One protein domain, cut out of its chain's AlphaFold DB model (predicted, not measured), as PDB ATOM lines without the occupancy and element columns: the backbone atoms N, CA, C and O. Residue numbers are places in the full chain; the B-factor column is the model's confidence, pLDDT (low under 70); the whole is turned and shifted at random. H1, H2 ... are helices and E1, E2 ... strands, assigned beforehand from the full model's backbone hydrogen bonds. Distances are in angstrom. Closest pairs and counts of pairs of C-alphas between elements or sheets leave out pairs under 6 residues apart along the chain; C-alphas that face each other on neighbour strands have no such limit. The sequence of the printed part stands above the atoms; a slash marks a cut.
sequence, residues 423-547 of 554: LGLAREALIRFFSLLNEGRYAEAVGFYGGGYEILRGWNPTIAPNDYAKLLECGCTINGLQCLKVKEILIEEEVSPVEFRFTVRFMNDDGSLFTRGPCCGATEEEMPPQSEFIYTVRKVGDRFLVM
ATOM      1  N   LEU A 423     -54.034  29.078 -12.569       87.81
ATOM      2  CA  LEU A 423     -52.672  28.603 -12.316       87.81
ATOM      3  C   LEU A 423     -51.586  29.306 -13.160       87.81
ATOM      4  O   LEU A 423     -50.537  29.657 -12.629       87.81
ATOM      5  N   GLY A 424     -51.826  29.553 -14.451       89.62
ATOM      6  CA  GLY A 424     -50.915  30.276 -15.344       89.62
ATOM      7  C   GLY A 424     -50.753  31.747 -14.957       89.62
ATOM      8  O   GLY A 424     -49.631  32.229 -14.844       89.62
ATOM      9  N   LEU A 425     -51.849  32.428 -14.617       91.25
ATOM     10  CA  LEU A 425     -51.792  33.810 -14.125       91.25
ATOM     11  C   LEU A 425     -51.071  33.905 -12.771       91.25
ATOM     12  O   LEU A 425     -50.277  34.818 -12.539       91.25
ATOM     13  N   ALA A 426     -51.296  32.930 -11.888       95.81
ATOM     14  CA  ALA A 426     -50.574  32.820 -10.627       95.81
ATOM     15  C   ALA A 426     -49.065  32.598 -10.849       95.81
ATOM     16  O   ALA A 426     -48.236  33.232 -10.191       95.81
ATOM     17  N   ARG A 427     -48.708  31.750 -11.819       96.75
ATOM     18  CA  ARG A 427     -47.326  31.490 -12.238       96.75
ATOM     19  C   ARG A 427     -46.650  32.750 -12.773       96.75
ATOM     20  O   ARG A 427     -45.525  33.060 -12.384       96.75
ATOM     21  N   GLU A 428     -47.329  33.486 -13.648       95.88
ATOM     22  CA  GLU A 428     -46.818  34.737 -14.207       95.88
ATOM     23  C   GLU A 428     -46.618  35.798 -13.127       95.88
ATOM     24  O   GLU A 428     -45.568  36.440 -13.100       95.88
ATOM     25  N   ALA A 429     -47.563  35.937 -12.194       97.00
ATOM     26  CA  ALA A 429     -47.437  36.858 -11.068       97.00
ATOM     27  C   ALA A 429     -46.217  36.535 -10.191       97.00
ATOM     28  O   ALA A 429     -45.471  37.446  -9.824       97.00
ATOM     29  N   LEU A 430     -45.963  35.249  -9.917       98.19
ATOM     30  CA  LEU A 430     -44.778  34.797  -9.183       98.19
ATOM     31  C   LEU A 430     -43.483  35.175  -9.911       98.19
ATOM     32  O   LEU A 430     -42.604  35.812  -9.329       98.19
ATOM     33  N   ILE A 431     -43.369  34.819 -11.193       97.56
ATOM     34  CA  ILE A 431     -42.184  35.127 -12.009       97.56
ATOM     35  C   ILE A 431     -41.975  36.643 -12.086       97.56
ATOM     36  O   ILE A 431     -40.849  37.130 -11.938       97.56
ATOM     37  N   ARG A 432     -43.058  37.403 -12.278       97.06
ATOM     38  CA  ARG A 432     -43.019  38.859 -12.391       97.06
ATOM     39  C   ARG A 432     -42.564  39.518 -11.098       97.06
ATOM     40  O   ARG A 432     -41.709  40.399 -11.165       97.06
ATOM     41  N   PHE A 433     -43.079  39.085  -9.949       98.31
ATOM     42  CA  PHE A 433     -42.661  39.585  -8.640       98.31
ATOM     43  C   PHE A 433     -41.142  39.464  -8.458       98.31
ATOM     44  O   PHE A 433     -40.469  40.460  -8.195       98.31
ATOM     45  N   PHE A 434     -40.585  38.275  -8.699       98.25
ATOM     46  CA  PHE A 434     -39.146  38.034  -8.570       98.25
ATOM     47  C   PHE A 434     -38.302  38.789  -9.602       98.25
ATOM     48  O   PHE A 434     -37.242  39.308  -9.252       98.25
ATOM     49  N   SER A 435     -38.775  38.922 -10.847       97.31
ATOM     50  CA  SER A 435     -38.086  39.741 -11.857       97.31
ATOM     51  C   SER A 435     -38.014  41.208 -11.434       97.31
ATOM     52  O   SER A 435     -36.947  41.811 -11.500       97.31
ATOM     53  N   LEU A 436     -39.122  41.773 -10.940       97.56
ATOM     54  CA  LEU A 436     -39.180  43.169 -10.495       97.56
ATOM     55  C   LEU A 436     -38.259  43.429  -9.299       97.56
ATOM     56  O   LEU A 436     -37.575  44.451  -9.274       97.56
ATOM     57  N   LEU A 437     -38.211  42.508  -8.329       97.50
ATOM     58  CA  LEU A 437     -37.298  42.623  -7.190       97.50
ATOM     59  C   LEU A 437     -35.827  42.571  -7.621       97.50
ATOM     60  O   LEU A 437     -35.030  43.376  -7.140       97.50
ATOM     61  N   ASN A 438     -35.474  41.663  -8.535       97.19
ATOM     62  CA  ASN A 438     -34.114  41.550  -9.065       97.19
ATOM     63  C   ASN A 438     -33.700  42.783  -9.890       97.19
ATOM     64  O   ASN A 438     -32.559  43.225  -9.816       97.19
ATOM     65  N   GLU A 439     -34.635  43.378 -10.633       96.81
ATOM     66  CA  GLU A 439     -34.432  44.611 -11.411       96.81
ATOM     67  C   GLU A 439     -34.389  45.889 -10.547       96.81
ATOM     68  O   GLU A 439     -34.207  46.984 -11.081       96.81
ATOM     69  N   GLY A 440     -34.589  45.790  -9.229       96.06
ATOM     70  CA  GLY A 440     -34.645  46.947  -8.328       96.06
ATOM     71  C   GLY A 440     -35.930  47.779  -8.444       96.06
ATOM     72  O   GLY A 440     -35.999  48.909  -7.959       96.06
ATOM     73  N   ARG A 441     -36.978  47.244  -9.082       96.75
ATOM     74  CA  ARG A 441     -38.261  47.923  -9.340       96.75
ATOM     75  C   ARG A 441     -39.256  47.683  -8.203       96.75
ATOM     76  O   ARG A 441     -40.362  47.179  -8.399       96.75
ATOM     77  N   TYR A 442     -38.862  48.061  -6.988       96.62
ATOM     78  CA  TYR A 442     -39.596  47.728  -5.761       96.62
ATOM     79  C   TYR A 442     -41.004  48.323  -5.693       96.62
ATOM     80  O   TYR A 442     -41.917  47.656  -5.219       96.62
ATOM     81  N   ALA A 443     -41.207  49.541  -6.206       93.25
ATOM     82  CA  ALA A 443     -42.524  50.182  -6.198       93.25
ATOM     83  C   ALA A 443     -43.569  49.385  -6.998       93.25
ATOM     84  O   ALA A 443     -44.727  49.300  -6.601       93.25
ATOM     85  N   GLU A 444     -43.145  48.753  -8.093       91.69
ATOM     86  CA  GLU A 444     -44.001  47.883  -8.901       91.69
ATOM     87  C   GLU A 444     -44.158  46.500  -8.266       91.69
ATOM     88  O   GLU A 444     -45.248  45.931  -8.298       91.69
ATOM     89  N   ALA A 445     -43.101  45.974  -7.635       95.19
ATOM     90  CA  ALA A 445     -43.139  44.685  -6.943       95.19
ATOM     91  C   ALA A 445     -44.172  44.654  -5.802       95.19
ATOM     92  O   ALA A 445     -44.807  43.621  -5.590       95.19
ATOM     93  N   VAL A 446     -44.412  45.787  -5.125       95.69
ATOM     94  CA  VAL A 446     -45.480  45.929  -4.112       95.69
ATOM     95  C   VAL A 446     -46.847  45.514  -4.667       95.69
ATOM     96  O   VAL A 446     -47.649  44.934  -3.941       95.69
ATOM     97  N   GLY A 447     -47.110  45.752  -5.958       90.88
ATOM     98  CA  GLY A 447     -48.368  45.381  -6.610       90.88
ATOM     99  C   GLY A 447     -48.604  43.871  -6.730       90.88
ATOM    100  O   GLY A 447     -49.751  43.465  -6.911       90.88
ATOM    101  N   PHE A 448     -47.549  43.062  -6.596       96.50
ATOM    102  CA  PHE A 448     -47.572  41.601  -6.710       96.50
ATOM    103  C   PHE A 448     -47.365  40.884  -5.370       96.50
ATOM    104  O   PHE A 448     -47.354  39.656  -5.336       96.50
ATOM    105  N   TYR A 449     -47.214  41.617  -4.265       97.62
ATOM    106  CA  TYR A 449     -46.988  41.038  -2.943       97.62
ATOM    107  C   TYR A 449     -48.228  41.169  -2.055       97.62
ATOM    108  O   TYR A 449     -48.756  42.263  -1.857       97.62
ATOM    109  N   GLY A 450     -48.690  40.043  -1.513       93.56
ATOM    110  CA  GLY A 450     -49.864  39.947  -0.634       93.56
ATOM    111  C   GLY A 450     -49.536  39.498   0.788       93.56
ATOM    112  O   GLY A 450     -50.437  39.415   1.623       93.56
ATOM    113  N   GLY A 451     -48.268  39.187   1.065       94.44
ATOM    114  CA  GLY A 451     -47.799  38.791   2.387       94.44
ATOM    115  C   GLY A 451     -47.704  39.941   3.394       94.44
ATOM    116  O   GLY A 451     -47.912  41.117   3.090       94.44
ATOM    117  N   GLY A 452     -47.384  39.586   4.639       91.81
ATOM    118  CA  GLY A 452     -47.217  40.548   5.726       91.81
ATOM    119  C   GLY A 452     -45.854  41.245   5.699       91.81
ATOM    120  O   GLY A 452     -44.817  40.603   5.574       91.81
ATOM    121  N   TYR A 453     -45.842  42.559   5.929       96.38
ATOM    122  CA  TYR A 453     -44.614  43.366   5.999       96.38
ATOM    123  C   TYR A 453     -43.960  43.401   7.390       96.38
ATOM    124  O   TYR A 453     -42.956  44.084   7.577       96.38
ATOM    125  N   GLU A 454     -44.507  42.692   8.383       94.81
ATOM    126  CA  GLU A 454     -44.077  42.836   9.783       94.81
ATOM    127  C   GLU A 454     -42.607  42.470  10.004       94.81
ATOM    128  O   GLU A 454     -41.907  43.162  10.742       94.81
ATOM    129  N   ILE A 455     -42.105  41.445   9.307       93.62
ATOM    130  CA  ILE A 455     -40.687  41.061   9.371       93.62
ATOM    131  C   ILE A 455     -39.797  42.192   8.836       93.62
ATOM    132  O   ILE A 455     -38.837  42.584   9.497       93.62
ATOM    133  N   LEU A 456     -40.148  42.777   7.685       94.94
ATOM    134  CA  LEU A 456     -39.378  43.869   7.079       94.94
ATOM    135  C   LEU A 456     -39.398  45.132   7.938       94.94
ATOM    136  O   LEU A 456     -38.377  45.808   8.054       94.94
ATOM    137  N   ARG A 457     -40.535  45.440   8.569       97.12
ATOM    138  CA  ARG A 457     -40.648  46.548   9.529       97.12
ATOM    139  C   ARG A 457     -39.781  46.305  10.762       97.12
ATOM    140  O   ARG A 457     -39.135  47.232  11.237       97.12
ATOM    141  N   GLY A 458     -39.733  45.063  11.247       94.81
ATOM    142  CA  GLY A 458     -38.868  44.662  12.355       94.81
ATOM    143  C   GLY A 458     -37.380  44.827  12.039       94.81
ATOM    144  O   GLY A 458     -36.628  45.312  12.882       94.81
ATOM    145  N   TRP A 459     -36.956  44.482  10.820       96.81
ATOM    146  CA  TRP A 459     -35.574  44.676  10.364       96.81
ATOM    147  C   TRP A 459     -35.222  46.141  10.084       96.81
ATOM    148  O   TRP A 459     -34.055  46.516  10.184       96.81
ATOM    149  N   ASN A 460     -36.215  46.973   9.760       96.06
ATOM    150  CA  ASN A 460     -36.017  48.355   9.324       96.06
ATOM    151  C   ASN A 460     -36.857  49.351  10.151       96.06
ATOM    152  O   ASN A 460     -37.733  50.022   9.603       96.06
ATOM    153  N   PRO A 461     -36.583  49.514  11.462       95.50
ATOM    154  CA  PRO A 461     -37.415  50.320  12.365       95.50
ATOM    155  C   PRO A 461     -37.404  51.826  12.059       95.50
ATOM    156  O   PRO A 461     -38.246  52.567  12.561       95.50
ATOM    157  N   THR A 462     -36.442  52.302  11.263       94.69
ATOM    158  CA  THR A 462     -36.331  53.709  10.850       94.69
ATOM    159  C   THR A 462     -37.087  54.023   9.558       94.69
ATOM    160  O   THR A 462     -37.179  55.193   9.189       94.69
ATOM    161  N   ILE A 463     -37.589  53.009   8.847       95.56
ATOM    162  CA  ILE A 463     -38.374  53.177   7.620       95.56
ATOM    163  C   ILE A 463     -39.852  53.317   7.991       95.56
ATOM    164  O   ILE A 463     -40.345  52.646   8.898       95.56
ATOM    165  N   ALA A 464     -40.570  54.206   7.301       92.44
ATOM    166  CA  ALA A 464     -41.992  54.404   7.547       92.44
ATOM    167  C   ALA A 464     -42.765  53.080   7.326       92.44
ATOM    168  O   ALA A 464     -42.581  52.443   6.289       92.44
ATOM    169  N   PRO A 465     -43.659  52.653   8.245       90.44
ATOM    170  CA  PRO A 465     -44.312  51.336   8.164       90.44
ATOM    171  C   PRO A 465     -45.175  51.092   6.915       90.44
ATOM    172  O   PRO A 465     -45.529  49.945   6.625       90.44
ATOM    173  N   ASN A 466     -45.557  52.161   6.217       90.31
ATOM    174  CA  ASN A 466     -46.345  52.160   4.987       90.31
ATOM    175  C   ASN A 466     -45.504  52.398   3.719       90.31
ATOM    176  O   ASN A 466     -46.063  52.378   2.625       90.31
ATOM    177  N   ASP A 467     -44.189  52.604   3.839       95.12
ATOM    178  CA  ASP A 467     -43.283  52.691   2.691       95.12
ATOM    179  C   ASP A 467     -42.855  51.284   2.250       95.12
ATOM    180  O   ASP A 467     -41.733  50.822   2.463       95.12
ATOM    181  N   TYR A 468     -43.814  50.560   1.676       97.00
ATOM    182  CA  TYR A 468     -43.658  49.160   1.280       97.00
ATOM    183  C   TYR A 468     -42.549  48.945   0.251       97.00
ATOM    184  O   TYR A 468     -41.834  47.944   0.313       97.00
ATOM    185  N   ALA A 469     -42.374  49.901  -0.663       97.44
ATOM    186  CA  ALA A 469     -41.318  49.852  -1.661       97.44
ATOM    187  C   ALA A 469     -39.945  49.934  -0.988       97.44
ATOM    188  O   ALA A 469     -39.085  49.095  -1.262       97.44
ATOM    189  N   LYS A 470     -39.758  50.879  -0.055       96.62
ATOM    190  CA  LYS A 470     -38.490  51.012   0.665       96.62
ATOM    191  C   LYS A 470     -38.208  49.823   1.579       96.62
ATOM    192  O   LYS A 470     -37.061  49.403   1.699       96.62
ATOM    193  N   LEU A 471     -39.243  49.244   2.190       97.56
ATOM    194  CA  LEU A 471     -39.114  48.028   2.996       97.56
ATOM    195  C   LEU A 471     -38.632  46.829   2.160       97.56
ATOM    196  O   LEU A 471     -37.742  46.107   2.607       97.56
ATOM    197  N   LEU A 472     -39.168  46.628   0.949       97.69
ATOM    198  CA  LEU A 472     -38.697  45.579   0.031       97.69
ATOM    199  C   LEU A 472     -37.281  45.859  -0.485       97.69
ATOM    200  O   LEU A 472     -36.463  44.941  -0.533       97.69
ATOM    201  N   GLU A 473     -36.973  47.117  -0.813       98.00
ATOM    202  CA  GLU A 473     -35.629  47.542  -1.213       98.00
ATOM    203  C   GLU A 473     -34.597  47.187  -0.138       98.00
ATOM    204  O   GLU A 473     -33.602  46.519  -0.430       98.00
ATOM    205  N   CYS A 474     -34.838  47.587   1.115       97.31
ATOM    206  CA  CYS A 474     -33.957  47.264   2.238       97.31
ATOM    207  C   CYS A 474     -33.880  45.751   2.477       97.31
ATOM    208  O   CYS A 474     -32.794  45.230   2.727       97.31
ATOM    209  N   GLY A 475     -34.995  45.036   2.307       97.06
ATOM    210  CA  GLY A 475     -35.029  43.578   2.333       97.06
ATOM    211  C   GLY A 475     -33.994  42.950   1.396       97.06
ATOM    212  O   GLY A 475     -33.161  42.157   1.838       97.06
ATOM    213  N   CYS A 476     -34.018  43.346   0.121       96.75
ATOM    214  CA  CYS A 476     -33.141  42.814  -0.925       96.75
ATOM    215  C   CYS A 476     -31.684  43.287  -0.827       96.75
ATOM    216  O   CYS A 476     -30.773  42.551  -1.187       96.75
ATOM    217  N   THR A 477     -31.454  44.528  -0.392       96.62
ATOM    218  CA  THR A 477     -30.130  45.177  -0.497       96.62
ATOM    219  C   THR A 477     -29.352  45.225   0.814       96.62
ATOM    220  O   THR A 477     -28.133  45.377   0.790       96.62
ATOM    221  N   ILE A 478     -30.037  45.109   1.955       94.62
ATOM    222  CA  ILE A 478     -29.447  45.280   3.290       94.62
ATOM    223  C   ILE A 478     -29.705  44.055   4.167       94.62
ATOM    224  O   ILE A 478     -28.803  43.623   4.878       94.62
ATOM    225  N   ASN A 479     -30.920  43.500   4.150       94.88
ATOM    226  CA  ASN A 479     -31.315  42.487   5.128       94.88
ATOM    227  C   ASN A 479     -31.049  41.043   4.689       94.88
ATOM    228  O   ASN A 479     -31.286  40.156   5.488       94.88
ATOM    229  N   GLY A 480     -30.575  40.779   3.469       93.81
ATOM    230  CA  GLY A 480     -30.201  39.419   3.049       93.81
ATOM    231  C   GLY A 480     -31.313  38.604   2.379       93.81
ATOM    232  O   GLY A 480     -31.170  37.389   2.202       93.81
ATOM    233  N   LEU A 481     -32.414  39.239   1.950       97.19
ATOM    234  CA  LEU A 481     -33.365  38.594   1.040       97.19
ATOM    235  C   LEU A 481     -32.727  38.392  -0.337       97.19
ATOM    236  O   LEU A 481     -32.265  39.332  -0.979       97.19
ATOM    237  N   GLN A 482     -32.754  37.155  -0.816       96.81
ATOM    238  CA  GLN A 482     -32.211  36.750  -2.105       96.81
ATOM    239  C   GLN A 482     -33.235  37.044  -3.205       96.81
ATOM    240  O   GLN A 482     -34.035  36.194  -3.596       96.81
ATOM    241  N   CYS A 483     -33.224  38.284  -3.688       96.69
ATOM    242  CA  CYS A 483     -34.117  38.793  -4.730       96.69
ATOM    243  C   CYS A 483     -33.647  38.367  -6.129       96.69
ATOM    244  O   CYS A 483     -33.266  39.181  -6.970       96.69
ATOM    245  N   LEU A 484     -33.619  37.051  -6.333       96.25
ATOM    246  CA  LEU A 484     -33.092  36.371  -7.510       96.25
ATOM    247  C   LEU A 484     -34.180  36.102  -8.550       96.25
ATOM    248  O   LEU A 484     -35.368  36.033  -8.234       96.25
ATOM    249  N   LYS A 485     -33.769  35.879  -9.800       95.94
ATOM    250  CA  LYS A 485     -34.689  35.467 -10.867       95.94
ATOM    251  C   LYS A 485     -35.079  34.000 -10.719       95.94
ATOM    252  O   LYS A 485     -34.253  33.146 -10.388       95.94
ATOM    253  N   VAL A 486     -36.337  33.699 -11.034       97.38
ATOM    254  CA  VAL A 486     -36.822  32.321 -11.160       97.38
ATOM    255  C   VAL A 486     -36.095  31.645 -12.323       97.38
ATOM    256  O   VAL A 486     -36.148  32.130 -13.450       97.38
ATOM    257  N   LYS A 487     -35.417  30.530 -12.043       92.81
ATOM    258  CA  LYS A 487     -34.765  29.683 -13.049       92.81
ATOM    259  C   LYS A 487     -35.754  28.700 -13.654       92.81
ATOM    260  O   LYS A 487     -35.821  28.556 -14.868       92.81
ATOM    261  N   GLU A 488     -36.493  28.013 -12.789       95.19
ATOM    262  CA  GLU A 488     -37.414  26.944 -13.157       95.19
ATOM    263  C   GLU A 488     -38.487  26.782 -12.074       95.19
ATOM    264  O   GLU A 488     -38.221  26.985 -10.887       95.19
ATOM    265  N   ILE A 489     -39.692  26.392 -12.486       95.50
ATOM    266  CA  ILE A 489     -40.776  25.964 -11.600       95.50
ATOM    267  C   ILE A 489     -40.956  24.463 -11.826       95.50
ATOM    268  O   ILE A 489     -41.218  24.041 -12.948       95.50
ATOM    269  N   LEU A 490     -40.756  23.667 -10.775       88.12
ATOM    270  CA  LEU A 490     -40.740  22.201 -10.835       88.12
ATOM    271  C   LEU A 490     -42.121  21.582 -10.631       88.12
ATOM    272  O   LEU A 490     -42.431  20.547 -11.213       88.12
ATOM    273  N   ILE A 491     -42.918  22.184  -9.746       89.44
ATOM    274  CA  ILE A 491     -44.248  21.707  -9.362       89.44
ATOM    275  C   ILE A 491     -45.187  22.903  -9.366       89.44
ATOM    276  O   ILE A 491     -44.844  23.961  -8.833       89.44
ATOM    277  N   GLU A 492     -46.363  22.701  -9.947       95.81
ATOM    278  CA  GLU A 492     -47.453  23.666 -10.022       95.81
ATOM    279  C   GLU A 492     -48.714  22.968  -9.509       95.81
ATOM    280  O   GLU A 492     -49.152  21.968 -10.078       95.81
ATOM    281  N   GLU A 493     -49.262  23.453  -8.399       89.69
ATOM    282  CA  GLU A 493     -50.419  22.863  -7.726       89.69
ATOM    283  C   GLU A 493     -51.510  23.929  -7.558       89.69
ATOM    284  O   GLU A 493     -51.288  24.982  -6.957       89.69
ATOM    285  N   GLU A 494     -52.708  23.654  -8.070       91.75
ATOM    286  CA  GLU A 494     -53.908  24.436  -7.767       91.75
ATOM    287  C   GLU A 494     -54.548  23.866  -6.496       91.75
ATOM    288  O   GLU A 494     -55.214  22.833  -6.530       91.75
ATOM    289  N   VAL A 495     -54.300  24.519  -5.357       85.56
ATOM    290  CA  VAL A 495     -54.805  24.085  -4.042       85.56
ATOM    291  C   VAL A 495     -56.299  24.404  -3.916       85.56
ATOM    292  O   VAL A 495     -57.059  23.648  -3.315       85.56
ATOM    293  N   SER A 496     -56.730  25.534  -4.484       80.69
ATOM    294  CA  SER A 496     -58.132  25.949  -4.607       80.69
ATOM    295  C   SER A 496     -58.281  26.994  -5.728       80.69
ATOM    296  O   SER A 496     -57.267  27.529  -6.180       80.69
ATOM    297  N   PRO A 497     -59.507  27.413  -6.104       84.62
ATOM    298  CA  PRO A 497     -59.714  28.462  -7.114       84.62
ATOM    299  C   PRO A 497     -59.060  29.823  -6.800       84.62
ATOM    300  O   PRO A 497     -59.015  30.706  -7.659       84.62
ATOM    301  N   VAL A 498     -58.592  30.027  -5.562       90.00
ATOM    302  CA  VAL A 498     -57.960  31.269  -5.094       90.00
ATOM    303  C   VAL A 498     -56.576  31.062  -4.476       90.00
ATOM    304  O   VAL A 498     -55.989  32.031  -3.994       90.00
ATOM    305  N   GLU A 499     -56.042  29.841  -4.463       94.12
ATOM    306  CA  GLU A 499     -54.753  29.524  -3.839       94.12
ATOM    307  C   GLU A 499     -53.967  28.526  -4.688       94.12
ATOM    308  O   GLU A 499     -54.452  27.442  -5.011       94.12
ATOM    309  N   PHE A 500     -52.732  28.896  -5.013       96.94
ATOM    310  CA  PHE A 500     -51.837  28.155  -5.895       96.94
ATOM    311  C   PHE A 500     -50.488  27.993  -5.211       96.94
ATOM    312  O   PHE A 500     -50.007  28.926  -4.561       96.94
ATOM    313  N   ARG A 501     -49.865  26.829  -5.370       97.38
ATOM    314  CA  ARG A 501     -48.576  26.506  -4.768       97.38
ATOM    315  C   ARG A 501     -47.565  26.125  -5.843       97.38
ATOM    316  O   ARG A 501     -47.858  25.339  -6.740       97.38
ATOM    317  N   PHE A 502     -46.361  26.672  -5.718       97.50
ATOM    318  CA  PHE A 502     -45.267  26.487  -6.663       97.50
ATOM    319  C   PHE A 502     -44.000  26.034  -5.950       97.50
ATOM    320  O   PHE A 502     -43.599  26.647  -4.962       97.50
ATOM    321  N   THR A 503     -43.329  25.018  -6.490       97.38
ATOM    322  CA  THR A 503     -41.959  24.661  -6.088       97.38
ATOM    323  C   THR A 503     -40.980  25.266  -7.085       97.38
ATOM    324  O   THR A 503     -40.983  24.908  -8.262       97.38
ATOM    325  N   VAL A 504     -40.140  26.185  -6.616       97.31
ATOM    326  CA  VAL A 504     -39.337  27.090  -7.445       97.31
ATOM    327  C   VAL A 504     -37.845  26.889  -7.199       97.31
ATOM    328  O   VAL A 504     -37.401  26.756  -6.056       97.31
ATOM    329  N   ARG A 505     -37.060  26.927  -8.279       97.44
ATOM    330  CA  ARG A 505     -35.598  27.051  -8.272       97.44
ATOM    331  C   ARG A 505     -35.201  28.435  -8.777       97.44
ATOM    332  O   ARG A 505     -35.732  28.903  -9.784       97.44
ATOM    333  N   PHE A 506     -34.234  29.071  -8.123       97.88
ATOM    334  CA  PHE A 506     -33.718  30.390  -8.514       97.88
ATOM    335  C   PHE A 506     -32.363  30.288  -9.215       97.88
ATOM    336  O   PHE A 506     -31.660  29.284  -9.081       97.88
ATOM    337  N   MET A 507     -31.991  31.319  -9.973       96.69
ATOM    338  CA  MET A 507     -30.649  31.450 -10.548       96.69
ATOM    339  C   MET A 507     -29.881  32.612  -9.928       96.69
ATOM    340  O   MET A 507     -30.456  33.666  -9.662       96.69
ATOM    341  N   ASN A 508     -28.579  32.409  -9.757       94.06
ATOM    342  CA  ASN A 508     -27.627  33.479  -9.482       94.06
ATOM    343  C   ASN A 508     -27.438  34.356 -10.732       94.06
ATOM    344  O   ASN A 508     -27.824  33.969 -11.838       94.06
ATOM    345  N   ASP A 509     -26.789  35.510 -10.577       89.75
ATOM    346  CA  ASP A 509     -26.546  36.453 -11.680       89.75
ATOM    347  C   ASP A 509     -25.690  35.863 -12.818       89.75
ATOM    348  O   ASP A 509     -25.806  36.281 -13.969       89.75
ATOM    349  N   ASP A 510     -24.864  34.854 -12.523       90.75
ATOM    350  CA  ASP A 510     -24.075  34.102 -13.509       90.75
ATOM    351  C   ASP A 510     -24.872  32.980 -14.215       90.75
ATOM    352  O   ASP A 510     -24.327  32.248 -15.044       90.75
ATOM    353  N   GLY A 511     -26.160  32.826 -13.891       89.88
ATOM    354  CA  GLY A 511     -27.065  31.801 -14.419       89.88
ATOM    355  C   GLY A 511     -26.963  30.432 -13.728       89.88
ATOM    356  O   GLY A 511     -27.752  29.520 -14.030       89.88
ATOM    357  N   SER A 512     -26.029  30.251 -12.789       94.56
ATOM    358  CA  SER A 512     -25.926  29.025 -11.990       94.56
ATOM    359  C   SER A 512     -27.144  28.851 -11.069       94.56
ATOM    360  O   SER A 512     -27.898  29.789 -10.818       94.56
ATOM    361  N   LEU A 513     -27.420  27.614 -10.640       95.44
ATOM    362  CA  LEU A 513     -28.529  27.328  -9.721       95.44
ATOM    363  C   LEU A 513     -28.216  27.915  -8.339       95.44
ATOM    364  O   LEU A 513     -27.142  27.660  -7.797       95.44
ATOM    365  N   PHE A 514     -29.160  28.656  -7.764       96.62
ATOM    366  CA  PHE A 514     -29.051  29.115  -6.386       96.62
ATOM    367  C   PHE A 514     -29.309  27.960  -5.416       96.62
ATOM    368  O   PHE A 514     -30.322  27.261  -5.511       96.62
ATOM    369  N   THR A 515     -28.413  27.813  -4.446       94.31
ATOM    370  CA  THR A 515     -28.521  26.828  -3.373       94.31
ATOM    371  C   THR A 515     -28.268  27.532  -2.052       94.31
ATOM    372  O   THR A 515     -27.210  28.127  -1.849       94.31
ATOM    373  N   ARG A 516     -29.227  27.444  -1.129       91.94
ATOM    374  CA  ARG A 516     -29.050  27.915   0.243       91.94
ATOM    375  C   ARG A 516     -28.278  26.863   1.030       91.94
ATOM    376  O   ARG A 516     -28.796  25.773   1.269       91.94
ATOM    377  N   GLY A 517     -27.046  27.199   1.397       86.19
ATOM    378  CA  GLY A 517     -26.218  26.387   2.285       86.19
ATOM    379  C   GLY A 517     -26.623  26.507   3.761       86.19
ATOM    380  O   GLY A 517     -27.564  27.239   4.089       86.19
ATOM    381  N   PRO A 518     -25.905  25.811   4.658       83.38
ATOM    382  CA  PRO A 518     -26.125  25.900   6.097       83.38
ATOM    383  C   PRO A 518     -25.974  27.342   6.590       83.38
ATOM    384  O   PRO A 518     -25.041  28.047   6.203       83.38
ATOM    385  N   CYS A 519     -26.870  27.784   7.470       80.88
ATOM    386  CA  CYS A 519     -26.771  29.088   8.123       80.88
ATOM    387  C   CYS A 519     -26.478  28.936   9.621       80.88
ATOM    388  O   CYS A 519     -26.737  27.891  10.215       80.88
ATOM    389  N   CYS A 520     -25.966  30.000  10.248       77.25
ATOM    390  CA  CYS A 520     -25.787  30.089  11.705       77.25
ATOM    391  C   CYS A 520     -24.837  29.038  12.318       77.25
ATOM    392  O   CYS A 520     -25.001  28.657  13.475       77.25
ATOM    393  N   GLY A 521     -23.829  28.592  11.561       75.88
ATOM    394  CA  GLY A 521     -22.804  27.657  12.043       75.88
ATOM    395  C   GLY A 521     -23.205  26.179  12.022       75.88
ATOM    396  O   GLY A 521     -22.424  25.359  12.498       75.88
ATOM    397  N   ALA A 522     -24.375  25.839  11.473       81.06
ATOM    398  CA  ALA A 522     -24.764  24.455  11.213       81.06
ATOM    399  C   ALA A 522     -23.867  23.813  10.138       81.06
ATOM    400  O   ALA A 522     -23.367  24.489   9.234       81.06
ATOM    401  N   THR A 523     -23.674  22.502  10.226       83.56
ATOM    402  CA  THR A 523     -23.002  21.696   9.193       83.56
ATOM    403  C   THR A 523     -23.967  21.315   8.059       83.56
ATOM    404  O   THR A 523     -25.184  21.393   8.220       83.56
ATOM    405  N   GLU A 524     -23.452  20.863   6.908       82.75
ATOM    406  CA  GLU A 524     -24.292  20.339   5.806       82.75
ATOM    407  C   GLU A 524     -25.094  19.092   6.202       82.75
ATOM    408  O   GLU A 524     -26.126  18.800   5.603       82.75
ATOM    409  N   GLU A 525     -24.650  18.368   7.230       81.56
ATOM    410  CA  GLU A 525     -25.374  17.227   7.791       81.56
ATOM    411  C   GLU A 525     -26.591  17.681   8.613       81.56
ATOM    412  O   GLU A 525     -27.635  17.030   8.590       81.56
ATOM    413  N   GLU A 526     -26.483  18.814   9.312       80.44
ATOM    414  CA  GLU A 526     -27.553  19.383  10.145       80.44
ATOM    415  C   GLU A 526     -28.543  20.228   9.335       80.44
ATOM    416  O   GLU A 526     -29.739  20.245   9.630       80.44
ATOM    417  N   MET A 527     -28.057  20.927   8.308       82.38
ATOM    418  CA  MET A 527     -28.865  21.712   7.376       82.38
ATOM    419  C   MET A 527     -28.425  21.414   5.940       82.38
ATOM    420  O   MET A 527     -27.580  22.132   5.398       82.38
ATOM    421  N   PRO A 528     -28.992  20.371   5.310       86.56
ATOM    422  CA  PRO A 528     -28.638  20.023   3.945       86.56
ATOM    423  C   PRO A 528     -28.938  21.182   2.983       86.56
ATOM    424  O   PRO A 528     -29.925  21.903   3.178       86.56
ATOM    425  N   PRO A 529     -28.118  21.361   1.930       87.75
ATOM    426  CA  PRO A 529     -28.313  22.433   0.967       87.75
ATOM    427  C   PRO A 529     -29.704  22.377   0.324       87.75
ATOM    428  O   PRO A 529     -30.130  21.334  -0.175       87.75
ATOM    429  N   GLN A 530     -30.405  23.511   0.302       93.38
ATOM    430  CA  GLN A 530     -31.743  23.623  -0.279       93.38
ATOM    431  C   GLN A 530     -31.703  24.459  -1.558       93.38
ATOM    432  O   GLN A 530     -31.331  25.630  -1.528       93.38
ATOM    433  N   SER A 531     -32.129  23.877  -2.677       94.00
ATOM    434  CA  SER A 531     -32.263  24.580  -3.963       94.00
ATOM    435  C   SER A 531     -33.714  24.773  -4.410       94.00
ATOM    436  O   SER A 531     -33.959  25.453  -5.401       94.00
ATOM    437  N   GLU A 532     -34.674  24.168  -3.708       96.75
ATOM    438  CA  GLU A 532     -36.100  24.180  -4.048       96.75
ATOM    439  C   GLU A 532     -36.906  24.848  -2.939       96.75
ATOM    440  O   GLU A 532     -36.778  24.490  -1.766       96.75
ATOM    441  N   PHE A 533     -37.739  25.815  -3.308       96.94
ATOM    442  CA  PHE A 533     -38.466  26.661  -2.368       96.94
ATOM    443  C   PHE A 533     -39.942  26.716  -2.735       96.94
ATOM    444  O   PHE A 533     -40.285  26.853  -3.906       96.94
ATOM    445  N   ILE A 534     -40.807  26.615  -1.730       96.88
ATOM    446  CA  ILE A 534     -42.256  26.626  -1.922       96.88
ATOM    447  C   ILE A 534     -42.762  28.060  -1.796       96.88
ATOM    448  O   ILE A 534     -42.444  28.736  -0.818       96.88
ATOM    449  N   TYR A 535     -43.567  28.486  -2.765       98.25
ATOM    450  CA  TYR A 535     -44.268  29.765  -2.766       98.25
ATOM    451  C   TYR A 535     -45.760  29.564  -2.969       98.25
ATOM    452  O   TYR A 535     -46.183  28.725  -3.767       98.25
ATOM    453  N   THR A 536     -46.540  30.383  -2.281       98.06
ATOM    454  CA  THR A 536     -47.986  30.460  -2.391       98.06
ATOM    455  C   THR A 536     -48.356  31.747  -3.110       98.06
ATOM    456  O   THR A 536     -47.909  32.844  -2.762       98.06
ATOM    457  N   VAL A 537     -49.225  31.623  -4.103       98.12
ATOM    458  CA  VAL A 537     -49.853  32.756  -4.774       98.12
ATOM    459  C   VAL A 537     -51.343  32.702  -4.490       98.12
ATOM    460  O   VAL A 537     -51.978  31.666  -4.689       98.12
ATOM    461  N   ARG A 538     -51.914  33.809  -4.018       95.50
ATOM    462  CA  ARG A 538     -53.350  33.912  -3.740       95.50
ATOM    463  C   ARG A 538     -54.024  34.884  -4.688       95.50
ATOM    464  O   ARG A 538     -53.497  35.963  -4.959       95.50
ATOM    465  N   LYS A 539     -55.217  34.519  -5.149       93.56
ATOM    466  CA  LYS A 539     -56.093  35.413  -5.901       93.56
ATOM    467  C   LYS A 539     -56.862  36.305  -4.924       93.56
ATOM    468  O   LYS A 539     -57.620  35.812  -4.091       93.56
ATOM    469  N   VAL A 540     -56.662  37.616  -5.022       89.12
ATOM    470  CA  VAL A 540     -57.348  38.641  -4.222       89.12
ATOM    471  C   VAL A 540     -57.968  39.657  -5.181       89.12
ATOM    472  O   VAL A 540     -57.270  40.507  -5.740       89.12
ATOM    473  N   GLY A 541     -59.283  39.549  -5.397       87.44
ATOM    474  CA  GLY A 541     -59.953  40.217  -6.517       87.44
ATOM    475  C   GLY A 541     -59.419  39.679  -7.848       87.44
ATOM    476  O   GLY A 541     -59.282  38.467  -8.010       87.44
ATOM    477  N   ASP A 542     -59.032  40.571  -8.758       85.12
ATOM    478  CA  ASP A 542     -58.436  40.207 -10.056       85.12
ATOM    479  C   ASP A 542     -56.906  40.087 -10.025       85.12
ATOM    480  O   ASP A 542     -56.264  39.901 -11.058       85.12
ATOM    481  N   ARG A 543     -56.291  40.196  -8.842       88.69
ATOM    482  CA  ARG A 543     -54.833  40.157  -8.689       88.69
ATOM    483  C   ARG A 543     -54.370  38.835  -8.106       88.69
ATOM    484  O   ARG A 543     -54.974  38.314  -7.173       88.69
ATOM    485  N   PHE A 544     -53.242  38.352  -8.606       96.19
ATOM    486  CA  PHE A 544     -52.511  37.223  -8.049       96.19
ATOM    487  C   PHE A 544     -51.319  37.762  -7.265       96.19
ATOM    488  O   PHE A 544     -50.490  38.488  -7.811       96.19
ATOM    489  N   LEU A 545     -51.277  37.458  -5.971       97.12
ATOM    490  CA  LEU A 545     -50.325  38.036  -5.031       97.12
ATOM    491  C   LEU A 545     -49.478  36.941  -4.387       97.12
ATOM    492  O   LEU A 545     -50.017  35.967  -3.860       97.12
ATOM    493  N   VAL A 546     -48.160  37.114  -4.410       98.25
ATOM    494  CA  VAL A 546     -47.189  36.232  -3.752       98.25
ATOM    495  C   VAL A 546     -47.237  36.476  -2.246       98.25
ATOM    496  O   VAL A 546     -47.216  37.627  -1.798       98.25
ATOM    497  N   MET A 547     -47.327  35.407  -1.460       97.81
ATOM    498  CA  MET A 547     -47.552  35.507  -0.016       97.81
ATOM    499  C   MET A 547     -46.254  35.492   0.800       97.81
ATOM    500  O   MET A 547     -46.205  36.063   1.890       97.81
TER     501      MET A 547
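AT A GLANCE: This is residues 423 to 547 of the 554 residues of an uncharacterized protein of Anaerolineae bacterium (UniProt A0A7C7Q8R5). A four-stranded antiparallel sheet, strongly twisted, curls round the long helix H1, and the sheet's other face has no named helix on it. Beyond H1, the shorter helices H2, H4 and H3 pile up away from the sheet, mostly crossed, while part of the long loop between E2 and E3, residues 520 to 525, sticks out. The 125 printed residues hold four named helices and then four named strands, H1 H2 H3 H4 E1 E2 E3 E4, of the mixed class, with sheet order E1 E2 E3 E4. The whole is compact, with a radius of gyration of the C-alphas of 15.1 A and spans of 44 by 39 by 26 A.

HOW THE PARTS SIT: Begin with the sheet, a meander, each strand the antiparallel neighbour of the one before: E1, residues 485 to 496; E2, 499 to 507; E3, 533 to 540; and E4, 543 to 546. Look for N 490 and O 503, 2.8 A apart, between E1 and E2; N 502 and O 535, 2.8 A, between E2 and E3; and N 538 and O 545, 2.9 A, between E3 and E4. E1 bends by 84 degrees at residue 488. H1, residues 423 to 438, is on one face, making two layers, a helix layer and a sheet; its closest C-alphas to E4 are those of Ala 426 and Phe 544, 5.5 A apart. H2, residues 442 to 448, forms a helical hairpin with H1, at a shallow tilt of 13 degrees, opposite ways; their closest C-alphas, of Phe 433 and Ala 445, are 5.4 A apart. H2 only grazes the sheet, with residues 445 to 448. H4, residues 468 to 477, touches H2 at a steep tilt of 69 degrees, only just short of about perpendicular, with the C-alphas of Ala 443 and Ala 469 closest at 4.7 A. H3, residues 454 to 459, touches H4 at a steep tilt of 50 degrees, the C-alphas of Leu 456 and Leu 471 being closest at 5.8 A; H3 and H1 are apart. Every O i to N i+4 pair is within hydrogen-bond range in H1, H3 and H4; in H2 1 of 3 is, beside 3 of 4 O i to N i+3 pairs.

IN THESE COORDINATES: Find C-alpha 485 at (-34.689, 35.467, -10.867); from there E1 runs 26.1 A to residue 496. E2 spans 25.1 A, E3 22.4 A and E4 9.9 A, ending at C-alpha 546, (-47.189, 36.232, -3.752). H1 starts at C-alpha 423, (-52.672, 28.603, -12.316), and spans 22.9 A; H2 spans 10.1 A, H3 8.7 A and H4 14.2 A.

THE WHOLE: The C-alphas farthest apart, of Thr 523 and Asp 542, are 44.4 A apart. The printed part has no cut; the E2 to E3 link, residues 508 to 532, is long. Mean pLDDT of the printed part is 93.4, and no printed residue is under 70.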